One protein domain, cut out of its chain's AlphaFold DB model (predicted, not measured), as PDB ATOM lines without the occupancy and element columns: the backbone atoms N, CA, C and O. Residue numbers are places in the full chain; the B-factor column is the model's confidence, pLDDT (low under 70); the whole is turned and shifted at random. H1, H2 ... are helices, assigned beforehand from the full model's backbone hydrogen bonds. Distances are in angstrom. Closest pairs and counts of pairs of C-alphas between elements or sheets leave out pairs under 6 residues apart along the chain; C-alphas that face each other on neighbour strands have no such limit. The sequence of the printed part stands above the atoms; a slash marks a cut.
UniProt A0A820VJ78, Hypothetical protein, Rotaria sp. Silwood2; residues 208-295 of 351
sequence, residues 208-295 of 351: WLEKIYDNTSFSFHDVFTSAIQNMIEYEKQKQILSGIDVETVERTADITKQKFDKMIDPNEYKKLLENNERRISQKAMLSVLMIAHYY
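This is residues 208 to 295 of the 351 residues of the protein "Hypothetical protein" of Rotaria sp. Silwood2 (UniProt A0A820VJ78). The model is a long helical hairpin, H2 and H3 side by side, with three short helices at its open end. There H5 stands crosswise with H1 packed on it, while H4 turns off at a corner from the end of H3, in a head that is only loosely joined. The printed part has 88 residues with five named helices, in the order H1, H2, H3, H4, H5, and no named strand; its class is all helix. It is loose, with a radius of gyration of the C-alphas of 15.5 A, and elongated, spanning 48 by 30 by 18 A.

H1 takes residues 208 to 215, beginning with C-alpha 208 at (132.990, 224.365, 175.918). H2, residues 220 to 241, is the longest helix at 31.3 A and ends with C-alpha 241 at (164.564, 210.367, 205.271). H3, residues 246 to 264, measures 26.0 A. H4 takes residues 266 to 274, 12.3 A. H5, residues 282 to 293, measures 16.3 A and ends with C-alpha 293 at (140.350, 214.645, 189.163).

H2 and H3 form a helical hairpin: they touch and run opposite ways at a shallow tilt of 14 degrees, with Lys 236 and Val 249 as their closest C-alphas at 6.0 A. H1 touches H5, about perpendicular at 88 degrees; the closest C-alphas are those of Leu 209 and Ala 284, 4.6 A apart. H5 touches H1 with residues 283 to 288 alone. H2 and H5 only just touch, with 3 pairs of C-alphas within 8 A, the closest being Phe 220 and Met 290 at 6.7 A. H3 and H4 touch only at the corner by their link, with the C-alphas of Lys 262 and Glu 268 closest at 5.0 A. H4 and H5 are close but not clearly touching, with the C-alphas of Tyr 269 and Gln 282 closest at 6.7 A. H1 is apart from H3 and H4, and H2 is apart from H4. In H1, H2, H4 and H5 every O i to N i+4 pair is within hydrogen-bond range; in H3, 14 of 15 are.

The two C-alphas farthest apart are those of Trp 208 and Gly 243, at 47.8 A. The printed part has no cut. The links from H1 to H2, H2 to H3 and H3 to H4 are tight, and that from H4 to H5, 7 residues, is short; no link is long. The mean pLDDT of the printed part is 93.1, and no printed residue is under 70.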
ATOM      1  N   TRP A 208     133.814 224.885 174.826       94.94
ATOM      2  CA  TRP A 208     132.990 224.365 175.918       94.94
ATOM      3  C   TRP A 208     133.802 224.185 177.209       94.94
ATOM      4  O   TRP A 208     133.370 224.627 178.272       94.94
ATOM      5  N   LEU A 209     135.004 223.615 177.125       95.56
ATOM      6  CA  LEU A 209     135.902 223.447 178.269       95.56
ATOM      7  C   LEU A 209     136.388 224.794 178.827       95.56
ATOM      8  O   LEU A 209     136.511 224.939 180.043       95.56
ATOM      9  N   GLU A 210     136.631 225.790 177.975       95.38
ATOM     10  CA  GLU A 210     136.945 227.159 178.407       95.38
ATOM     11  C   GLU A 210     135.775 227.806 179.148       95.38
ATOM     12  O   GLU A 210     135.985 228.402 180.203       95.38
ATOM     13  N   LYS A 211     134.539 227.626 178.660       93.38
ATOM     14  CA  LYS A 211     133.330 228.081 179.362       93.38
ATOM     15  C   LYS A 211     133.209 227.434 180.746       93.38
ATOM     16  O   LYS A 211     132.845 228.124 181.693       93.38
ATOM     17  N   ILE A 212     133.526 226.140 180.890       91.31
ATOM     18  CA  ILE A 212     133.570 225.488 182.213       91.31
ATOM     19  C   ILE A 212     134.588 226.196 183.110       91.31
ATOM     20  O   ILE A 212     134.244 226.550 184.230       91.31
ATOM     21  N   TYR A 213     135.803 226.441 182.613       92.06
ATOM     22  CA  TYR A 213     136.852 227.106 183.387       92.06
ATOM     23  C   TYR A 213     136.390 228.483 183.885       92.06
ATOM     24  O   TYR A 213     136.434 228.759 185.083       92.06
ATOM     25  N   ASP A 214     135.886 229.314 182.970       91.00
ATOM     26  CA  ASP A 214     135.521 230.707 183.242       91.00
ATOM     27  C   ASP A 214     134.269 230.843 184.131       91.00
ATOM     28  O   ASP A 214     134.154 231.811 184.882       91.00
ATOM     29  N   ASN A 215     133.346 229.874 184.089       86.44
ATOM     30  CA  ASN A 215     132.106 229.907 184.875       86.44
ATOM     31  C   ASN A 215     132.231 229.254 186.259       86.44
ATOM     32  O   ASN A 215     131.291 229.316 187.056       86.44
ATOM     33  N   THR A 216     133.359 228.610 186.567       83.19
ATOM     34  CA  THR A 216     133.569 228.018 187.891       83.19
ATOM     35  C   THR A 216     134.061 229.069 188.885       83.19
ATOM     36  O   THR A 216     135.030 229.780 188.645       83.19
ATOM     37  N   SER A 217     133.418 229.153 190.051       83.75
ATOM     38  CA  SER A 217     133.930 229.948 191.181       83.75
ATOM     39  C   SER A 217     135.104 229.270 191.896       83.75
ATOM     40  O   SER A 217     135.776 229.874 192.731       83.75
ATOM     41  N   PHE A 218     135.339 227.996 191.585       87.31
ATOM     42  CA  PHE A 218     136.412 227.191 192.134       87.31
ATOM     43  C   PHE A 218     137.709 227.439 191.361       87.31
ATOM     44  O   PHE A 218     137.834 227.038 190.208       87.31
ATOM     45  N   SER A 219     138.698 228.060 192.011       89.50
ATOM     46  CA  SER A 219     140.020 228.269 191.409       89.50
ATOM     47  C   SER A 219     140.822 226.964 191.378       89.50
ATOM     48  O   SER A 219     141.714 226.726 192.198       89.50
ATOM     49  N   PHE A 220     140.489 226.085 190.426       91.06
ATOM     50  CA  PHE A 220     141.183 224.810 190.251       91.06
ATOM     51  C   PHE A 220     142.684 225.015 190.028       91.06
ATOM     52  O   PHE A 220     143.485 224.261 190.567       91.06
ATOM     53  N   HIS A 221     143.069 226.057 189.288       91.56
ATOM     54  CA  HIS A 221     144.468 226.377 189.018       91.56
ATOM     55  C   HIS A 221     145.291 226.581 190.301       91.56
ATOM     56  O   HIS A 221     146.353 225.975 190.456       91.56
ATOM     57  N   ASP A 222     144.780 227.373 191.248       92.44
ATOM     58  CA  ASP A 222     145.482 227.671 192.500       92.44
ATOM     59  C   ASP A 222     145.549 226.442 193.413       92.44
ATOM     60  O   ASP A 222     146.596 226.138 193.997       92.44
ATOM     61  N   VAL A 223     144.440 225.699 193.500       93.31
ATOM     62  CA  VAL A 223     144.354 224.464 194.290       93.31
ATOM     63  C   VAL A 223     145.306 223.406 193.736       93.31
ATOM     64  O   VAL A 223     146.057 222.796 194.496       93.31
ATOM     65  N   PHE A 224     145.326 223.222 192.417       92.69
ATOM     66  CA  PHE A 224     146.188 222.261 191.738       92.69
ATOM     67  C   PHE A 224     147.670 222.621 191.889       92.69
ATOM     68  O   PHE A 224     148.483 221.765 192.239       92.69
ATOM     69  N   THR A 225     148.019 223.900 191.724       93.25
ATOM     70  CA  THR A 225     149.392 224.392 191.916       93.25
ATOM     71  C   THR A 225     149.867 224.174 193.351       93.25
ATOM     72  O   THR A 225     150.965 223.659 193.572       93.25
ATOM     73  N   SER A 226     149.021 224.490 194.333       94.50
ATOM     74  CA  SER A 226     149.325 224.272 195.753       94.50
ATOM     75  C   SER A 226     149.484 222.782 196.079       94.50
ATOM     76  O   SER A 226     150.391 222.395 196.816       94.50
ATOM     77  N   ALA A 227     148.641 221.921 195.501       94.62
ATOM     78  CA  ALA A 227     148.729 220.474 195.677       94.62
ATOM     79  C   ALA A 227     150.044 219.903 195.122       94.62
ATOM     80  O   ALA A 227     150.677 219.084 195.787       94.62
ATOM     81  N   ILE A 228     150.496 220.372 193.955       94.00
ATOM     82  CA  ILE A 228     151.779 219.965 193.366       94.00
ATOM     83  C   ILE A 228     152.953 220.407 194.236       94.00
ATOM     84  O   ILE A 228     153.858 219.612 194.480       94.00
ATOM     85  N   GLN A 229     152.936 221.641 194.746       94.06
ATOM     86  CA  GLN A 229     153.988 222.128 195.645       94.06
ATOM     87  C   GLN A 229     154.081 221.273 196.915       94.06
ATOM     88  O   GLN A 229     155.171 220.836 197.284       94.06
ATOM     89  N   ASN A 230     152.938 220.958 197.528       96.31
ATOM     90  CA  ASN A 230     152.880 220.093 198.705       96.31
ATOM     91  C   ASN A 230     153.353 218.664 198.403       96.31
ATOM     92  O   ASN A 230     154.068 218.071 199.209       96.31
ATOM     93  N   MET A 231     152.979 218.111 197.245       96.06
ATOM     94  CA  MET A 231     153.423 216.789 196.798       96.06
ATOM     95  C   MET A 231     154.946 216.742 196.627       96.06
ATOM     96  O   MET A 231     155.581 215.828 197.147       96.06
ATOM     97  N   ILE A 232     155.534 217.730 195.942       94.94
ATOM     98  CA  ILE A 232     156.986 217.808 195.727       94.94
ATOM     99  C   ILE A 232     157.713 217.915 197.069       94.94
ATOM    100  O   ILE A 232     158.668 217.181 197.306       94.94
ATOM    101  N   GLU A 233     157.249 218.779 197.973       95.06
ATOM    102  CA  GLU A 233     157.876 218.949 199.285       95.06
ATOM    103  C   GLU A 233     157.787 217.673 200.138       95.06
ATOM    104  O   GLU A 233     158.765 217.259 200.764       95.06
ATOM    105  N   TYR A 234     156.647 216.981 200.097       95.50
ATOM    106  CA  TYR A 234     156.488 215.685 200.750       95.50
ATOM    107  C   TYR A 234     157.443 214.622 200.180       95.50
ATOM    108  O   TYR A 234     158.083 213.885 200.939       95.50
ATOM    109  N   GLU A 235     157.584 214.544 198.853       94.06
ATOM    110  CA  GLU A 235     158.526 213.623 198.211       94.06
ATOM    111  C   GLU A 235     159.977 213.938 198.575       94.06
ATOM    112  O   GLU A 235     160.730 213.011 198.886       94.06
ATOM    113  N   LYS A 236     160.354 215.222 198.619       95.25
ATOM    114  CA  LYS A 236     161.685 215.657 199.063       95.25
ATOM    115  C   LYS A 236     161.990 215.148 200.468       95.25
ATOM    116  O   LYS A 236     162.999 214.476 200.680       95.25
ATOM    117  N   GLN A 237     161.091 215.402 201.419       94.38
ATOM    118  CA  GLN A 237     161.261 214.972 202.809       94.38
ATOM    119  C   GLN A 237     161.379 213.449 202.923       94.38
ATOM    120  O   GLN A 237     162.269 212.940 203.606       94.38
ATOM    121  N   LYS A 238     160.530 212.707 202.205       95.12
ATOM    122  CA  LYS A 238     160.561 211.241 202.182       95.12
ATOM    123  C   LYS A 238     161.881 210.691 201.629       95.12
ATOM    124  O   LYS A 238     162.409 209.717 202.171       95.12
ATOM    125  N   GLN A 239     162.412 211.284 200.562       94.06
ATOM    126  CA  GLN A 239     163.671 210.858 199.947       94.06
ATOM    127  C   GLN A 239     164.875 211.135 200.856       94.06
ATOM    128  O   GLN A 239     165.709 210.247 201.038       94.06
ATOM    129  N   ILE A 240     164.913 212.306 201.503       93.25
ATOM    130  CA  ILE A 240     165.946 212.658 202.492       93.25
ATOM    131  C   ILE A 240     165.920 211.671 203.667       93.25
ATOM    132  O   ILE A 240     166.957 211.133 204.052       93.25
ATOM    133  N   LEU A 241     164.731 211.359 204.198       94.25
ATOM    134  CA  LEU A 241     164.564 210.367 205.271       94.25
ATOM    135  C   LEU A 241     164.984 208.951 204.854       94.25
ATOM    136  O   LEU A 241     165.394 208.158 205.698       94.25
ATOM    137  N   SER A 242     164.905 208.635 203.561       93.75
ATOM    138  CA  SER A 242     165.344 207.350 203.001       93.75
ATOM    139  C   SER A 242     166.861 207.284 202.764       93.75
ATOM    140  O   SER A 242     167.355 206.263 202.289       93.75
ATOM    141  N   GLY A 243     167.603 208.347 203.098       93.75
ATOM    142  CA  GLY A 243     169.063 208.405 203.003       93.75
ATOM    143  C   GLY A 243     169.606 208.838 201.640       93.75
ATOM    144  O   GLY A 243     170.796 208.649 201.391       93.75
ATOM    145  N   ILE A 244     168.769 209.397 200.758       93.38
ATOM    146  CA  ILE A 244     169.224 209.994 199.492       93.38
ATOM    147  C   ILE A 244     169.891 211.341 199.794       93.38
ATOM    148  O   ILE A 244     169.432 212.089 200.661       93.38
ATOM    149  N   ASP A 245     170.984 211.651 199.097       94.12
ATOM    150  CA  ASP A 245     171.689 212.915 199.273       94.12
ATOM    151  C   ASP A 245     170.822 214.114 198.856       94.12
ATOM    152  O   ASP A 245     170.061 214.065 197.889       94.12
ATOM    153  N   VAL A 246     170.948 215.214 199.603       92.94
ATOM    154  CA  VAL A 246     170.102 216.406 199.437       92.94
ATOM    155  C   VAL A 246     170.230 217.007 198.034       92.94
ATOM    156  O   VAL A 246     169.235 217.466 197.482       92.94
ATOM    157  N   GLU A 247     171.419 216.972 197.430       94.12
ATOM    158  CA  GLU A 247     171.651 217.533 196.094       94.12
ATOM    159  C   GLU A 247     170.863 216.773 195.016       94.12
ATOM    160  O   GLU A 247     170.181 217.384 194.188       94.12
ATOM    161  N   THR A 248     170.880 215.440 195.058       92.88
ATOM    162  CA  THR A 248     170.090 214.590 194.161       92.88
ATOM    163  C   THR A 248     168.590 214.780 194.373       92.88
ATOM    164  O   THR A 248     167.836 214.814 193.393       92.88
ATOM    165  N   VAL A 249     168.144 214.937 195.624       93.81
ATOM    166  CA  VAL A 249     166.734 215.205 195.944       93.81
ATOM    167  C   VAL A 249     166.280 216.542 195.355       93.81
ATOM    168  O   VAL A 249     165.275 216.574 194.645       93.81
ATOM    169  N   GLU A 250     167.031 217.625 195.581       93.50
ATOM    170  CA  GLU A 250     166.705 218.952 195.036       93.50
ATOM    171  C   GLU A 250     166.688 218.935 193.505       93.50
ATOM    172  O   GLU A 250     165.720 219.371 192.886       93.50
ATOM    173  N   ARG A 251     167.690 218.311 192.874       93.81
ATOM    174  CA  ARG A 251     167.727 218.157 191.414       93.81
ATOM    175  C   ARG A 251     166.503 217.409 190.874       93.81
ATOM    176  O   ARG A 251     165.969 217.768 189.826       93.81
ATOM    177  N   THR A 252     166.069 216.347 191.552       92.06
ATOM    178  CA  THR A 252     164.909 215.543 191.130       92.06
ATOM    179  C   THR A 252     163.601 216.312 191.315       92.06
ATOM    180  O   THR A 252     162.723 216.264 190.444       92.06
ATOM    181  N   ALA A 253     163.486 217.065 192.410       92.50
ATOM    182  CA  ALA A 253     162.369 217.964 192.663       92.50
ATOM    183  C   ALA A 253     162.286 219.072 191.604       92.50
ATOM    184  O   ALA A 253     161.210 219.285 191.047       92.50
ATOM    185  N   ASP A 254     163.409 219.695 191.243       93.06
ATOM    186  CA  ASP A 254     163.475 220.730 190.205       93.06
ATOM    187  C   ASP A 254     163.040 220.201 188.836       93.06
ATOM    188  O   ASP A 254     162.231 220.829 188.152       93.06
ATOM    189  N   ILE A 255     163.511 219.013 188.439       92.88
ATOM    190  CA  ILE A 255     163.084 218.370 187.184       92.88
ATOM    191  C   ILE A 255     161.575 218.097 187.201       92.88
ATOM    192  O   ILE A 255     160.895 218.276 186.188       92.88
ATOM    193  N   THR A 256     161.043 217.639 188.333       91.62
ATOM    194  CA  THR A 256     159.611 217.346 188.485       91.62
ATOM    195  C   THR A 256     158.787 218.625 188.420       91.62
ATOM    196  O   THR A 256     157.823 218.690 187.659       91.62
ATOM    197  N   LYS A 257     159.219 219.674 189.124       92.31
ATOM    198  CA  LYS A 257     158.604 220.999 189.092       92.31
ATOM    199  C   LYS A 257     158.571 221.566 187.674       92.31
ATOM    200  O   LYS A 257     157.501 221.916 187.198       92.31
ATOM    201  N   GLN A 258     159.693 221.531 186.952       90.88
ATOM    202  CA  GLN A 258     159.770 222.006 185.565       90.88
ATOM    203  C   GLN A 258     158.773 221.304 184.630       90.88
ATOM    204  O   GLN A 258     158.269 221.921 183.693       90.88
ATOM    205  N   LYS A 259     158.459 220.020 184.859       89.44
ATOM    206  CA  LYS A 259     157.437 219.310 184.071       89.44
ATOM    207  C   LYS A 259     156.035 219.871 184.311       89.44
ATOM    208  O   LYS A 259     155.277 219.989 183.351       89.44
ATOM    209  N   PHE A 260     155.698 220.203 185.557       91.69
ATOM    210  CA  PHE A 260     154.402 220.785 185.909       91.69
ATOM    211  C   PHE A 260     154.308 222.266 185.538       91.69
ATOM    212  O   PHE A 260     153.270 222.690 185.033       91.69
ATOM    213  N   ASP A 261     155.395 223.027 185.683       89.81
ATOM    214  CA  ASP A 261     155.457 224.440 185.296       89.81
ATOM    215  C   ASP A 261     155.132 224.613 183.807       89.81
ATOM    216  O   ASP A 261     154.378 225.508 183.449       89.81
ATOM    217  N   LYS A 262     155.564 223.689 182.935       91.06
ATOM    218  CA  LYS A 262     155.168 223.690 181.512       91.06
ATOM    219  C   LYS A 262     153.655 223.638 181.273       91.06
ATOM    220  O   LYS A 262     153.189 224.028 180.206       91.06
ATOM    221  N   MET A 263     152.895 223.094 182.220       88.44
ATOM    222  CA  MET A 263     151.444 222.963 182.133       88.44
ATOM    223  C   MET A 263     150.709 224.127 182.808       88.44
ATOM    224  O   MET A 263     149.656 224.554 182.334       88.44
ATOM    225  N   ILE A 264     151.259 224.616 183.918       89.81
ATOM    226  CA  ILE A 264     150.641 225.598 184.814       89.81
ATOM    227  C   ILE A 264     151.035 227.025 184.425       89.81
ATOM    228  O   ILE A 264     150.188 227.911 184.422       89.81
ATOM    229  N   ASP A 265     152.283 227.270 184.037       92.44
ATOM    230  CA  ASP A 265     152.725 228.598 183.622       92.44
ATOM    231  C   ASP A 265     152.140 228.952 182.238       92.44
ATOM    232  O   ASP A 265     152.378 228.227 181.265       92.44
ATOM    233  N   PRO A 266     151.392 230.066 182.106       92.81
ATOM    234  CA  PRO A 266     150.782 230.449 180.833       92.81
ATOM    235  C   PRO A 266     151.790 230.715 179.707       92.81
ATOM    236  O   PRO A 266     151.496 230.449 178.540       92.81
ATOM    237  N   ASN A 267     152.982 231.232 180.026       93.75
ATOM    238  CA  ASN A 267     154.016 231.520 179.033       93.75
ATOM    239  C   ASN A 267     154.678 230.232 178.544       93.75
ATOM    240  O   ASN A 267     154.908 230.087 177.343       93.75
ATOM    241  N   GLU A 268     154.964 229.289 179.442       94.25
ATOM    242  CA  GLU A 268     155.487 227.978 179.043       94.25
ATOM    243  C   GLU A 268     154.443 227.176 178.260       94.25
ATOM    244  O   GLU A 268     154.771 226.611 177.216       94.25
ATOM    245  N   TYR A 269     153.173 227.196 178.680       95.25
ATOM    246  CA  TYR A 269     152.104 226.519 177.944       95.25
ATOM    247  C   TYR A 269     151.926 227.098 176.536       95.25
ATOM    248  O   TYR A 269     151.740 226.357 175.568       95.25
ATOM    249  N   LYS A 270     152.046 228.424 176.390       95.00
ATOM    250  CA  LYS A 270     152.005 229.085 175.082       95.00
ATOM    251  C   LYS A 270     153.109 228.581 174.146       95.00
ATOM    252  O   LYS A 270     152.822 228.328 172.980       95.00
ATOM    253  N   LYS A 271     154.327 228.344 174.650       94.94
ATOM    254  CA  LYS A 271     155.407 227.736 173.848       94.94
ATOM    255  C   LYS A 271     155.033 226.335 173.363       94.94
ATOM    256  O   LYS A 271     155.343 225.986 172.230       94.94
ATOM    257  N   LEU A 272     154.338 225.538 174.182       94.25
ATOM    258  CA  LEU A 272     153.872 224.208 173.769       94.25
ATOM    259  C   LEU A 272     152.850 224.277 172.625       94.25
ATOM    260  O   LEU A 272     152.856 223.410 171.752       94.25
ATOM    261  N   LEU A 273     151.980 225.292 172.624       92.88
ATOM    262  CA  LEU A 273     151.047 225.546 171.523       92.88
ATOM    263  C   LEU A 273     151.793 225.973 170.253       92.88
ATOM    264  O   LEU A 273     151.558 225.407 169.189       92.88
ATOM    265  N   GLU A 274     152.730 226.916 170.365       92.50
ATOM    266  CA  GLU A 274     153.542 227.403 169.236       92.50
ATOM    267  C   GLU A 274     154.401 226.286 168.611       92.50
ATOM    268  O   GLU A 274     154.556 226.223 167.390       92.50
ATOM    269  N   ASN A 275     154.891 225.357 169.438       91.31
ATOM    270  CA  ASN A 275     155.665 224.190 169.012       91.31
ATOM    271  C   ASN A 275     154.807 223.012 168.513       91.31
ATOM    272  O   ASN A 275     155.368 221.991 168.120       91.31
ATOM    273  N   ASN A 276     153.471 223.121 168.507       88.75
ATOM    274  CA  ASN A 276     152.541 222.038 168.143       88.75
ATOM    275  C   ASN A 276     152.599 220.800 169.058       88.75
ATOM    276  O   ASN A 276     152.133 219.724 168.686       88.75
ATOM    277  N   GLU A 277     153.138 220.940 170.270       90.62
ATOM    278  CA  GLU A 277     153.139 219.883 171.291       90.62
ATOM    279  C   GLU A 277     151.773 219.767 171.988       90.62
ATOM    280  O   GLU A 277     151.427 218.726 172.554       90.62
ATOM    281  N   ARG A 278     150.970 220.836 171.943       92.00
ATOM    282  CA  ARG A 278     149.594 220.890 172.448       92.00
ATOM    283  C   ARG A 278     148.659 221.448 171.378       92.00
ATOM    284  O   ARG A 278     149.083 222.198 170.507       92.00
ATOM    285  N   ARG A 279     147.381 221.064 171.458       93.06
ATOM    286  CA  ARG A 279     146.336 221.478 170.501       93.06
ATOM    287  C   ARG A 279     145.195 222.285 171.105       93.06
ATOM    288  O   ARG A 279     144.459 222.896 170.349       93.06
ATOM    289  N   ILE A 280     145.035 222.236 172.425       95.31
ATOM    290  CA  ILE A 280     143.962 222.926 173.146       95.31
ATOM    291  C   ILE A 280     144.554 223.961 174.090       95.31
ATOM    292  O   ILE A 280     145.653 223.758 174.625       95.31
ATOM    293  N   SER A 281     143.814 225.035 174.325       96.75
ATOM    294  CA  SER A 281     144.177 226.123 175.212       96.75
ATOM    295  C   SER A 281     144.447 225.641 176.634       96.75
ATOM    296  O   SER A 281     144.015 224.569 177.069       96.75
ATOM    297  N   GLN A 282     145.185 226.457 177.386       95.62
ATOM    298  CA  GLN A 282     145.513 226.129 178.766       95.62
ATOM    299  C   GLN A 282     144.254 226.027 179.634       95.62
ATOM    300  O   GLN A 282     144.139 225.108 180.438       95.62
ATOM    301  N   LYS A 283     143.289 226.933 179.440       95.88
ATOM    302  CA  LYS A 283     142.004 226.912 180.150       95.88
ATOM    303  C   LYS A 283     141.253 225.608 179.892       95.88
ATOM    304  O   LYS A 283     140.849 224.941 180.841       95.88
ATOM    305  N   ALA A 284     141.139 225.205 178.624       96.69
ATOM    306  CA  ALA A 284     140.500 223.946 178.264       96.69
ATOM    307  C   ALA A 284     141.214 222.744 178.902       96.69
ATOM    308  O   ALA A 284     140.571 221.851 179.452       96.69
ATOM    309  N   MET A 285     142.550 222.746 178.892       96.00
ATOM    310  CA  MET A 285     143.363 221.709 179.527       96.00
ATOM    311  C   MET A 285     143.178 221.654 181.053       96.00
ATOM    312  O   MET A 285     143.103 220.566 181.624       96.00
ATOM    313  N   LEU A 286     143.077 222.801 181.729       94.94
ATOM    314  CA  LEU A 286     142.799 222.863 183.167       94.94
ATOM    315  C   LEU A 286     141.398 222.330 183.488       94.94
ATOM    316  O   LEU A 286     141.255 221.575 184.446       94.94
ATOM    317  N   SER A 287     140.393 222.621 182.659       95.81
ATOM    318  CA  SER A 287     139.066 222.000 182.776       95.81
ATOM    319  C   SER A 287     139.114 220.487 182.585       95.81
ATOM    320  O   SER A 287     138.506 219.764 183.368       95.81
ATOM    321  N   VAL A 288     139.869 219.986 181.599       96.56
ATOM    322  CA  VAL A 288     140.079 218.537 181.416       96.56
ATOM    323  C   VAL A 288     140.679 217.912 182.671       96.56
ATOM    324  O   VAL A 288     140.179 216.891 183.143       96.56
ATOM    325  N   LEU A 289     141.720 218.524 183.241       94.88
ATOM    326  CA  LEU A 289     142.314 218.043 184.485       94.88
ATOM    327  C   LEU A 289     141.318 218.065 185.641       94.88
ATOM    328  O   LEU A 289     141.255 217.091 186.386       94.88
ATOM    329  N   MET A 290     140.549 219.140 185.793       95.12
ATOM    330  CA  MET A 290     139.535 219.248 186.835       95.12
ATOM    331  C   MET A 290     138.504 218.123 186.700       95.12
ATOM    332  O   MET A 290     138.281 217.380 187.651       95.12
ATOM    333  N   ILE A 291     137.943 217.934 185.505       95.62
ATOM    334  CA  ILE A 291     136.982 216.861 185.220       95.62
ATOM    335  C   ILE A 291     137.594 215.489 185.530       95.62
ATOM    336  O   ILE A 291     136.940 214.652 186.144       95.62
ATOM    337  N   ALA A 292     138.858 215.263 185.166       95.38
ATOM    338  CA  ALA A 292     139.545 214.002 185.432       95.38
ATOM    339  C   ALA A 292     139.811 213.750 186.928       95.38
ATOM    340  O   ALA A 292     139.737 212.605 187.368       95.38
ATOM    341  N   HIS A 293     140.105 214.786 187.720       93.88
ATOM    342  CA  HIS A 293     140.350 214.645 189.163       93.88
ATOM    343  C   HIS A 293     139.054 214.505 189.966       93.88
ATOM    344  O   HIS A 293     139.025 213.781 190.959       93.88
ATOM    345  N   TYR A 294     137.982 215.161 189.523       94.00
ATOM    346  CA  TYR A 294     136.692 215.204 190.211       94.00
ATOM    347  C   TYR A 294     135.608 214.394 189.483       94.00
ATOM    348  O   TYR A 294     134.423 214.669 189.630       94.00
ATOM    349  N   TYR A 295     135.989 213.363 188.720       93.25
ATOM    350  CA  TYR A 295     135.059 212.560 187.909       93.25
ATOM    351  C   TYR A 295     133.947 211.870 188.722       93.25
ATOM    352  O   TYR A 295     132.922 211.482 188.167       93.25
TER     353      TYR A 295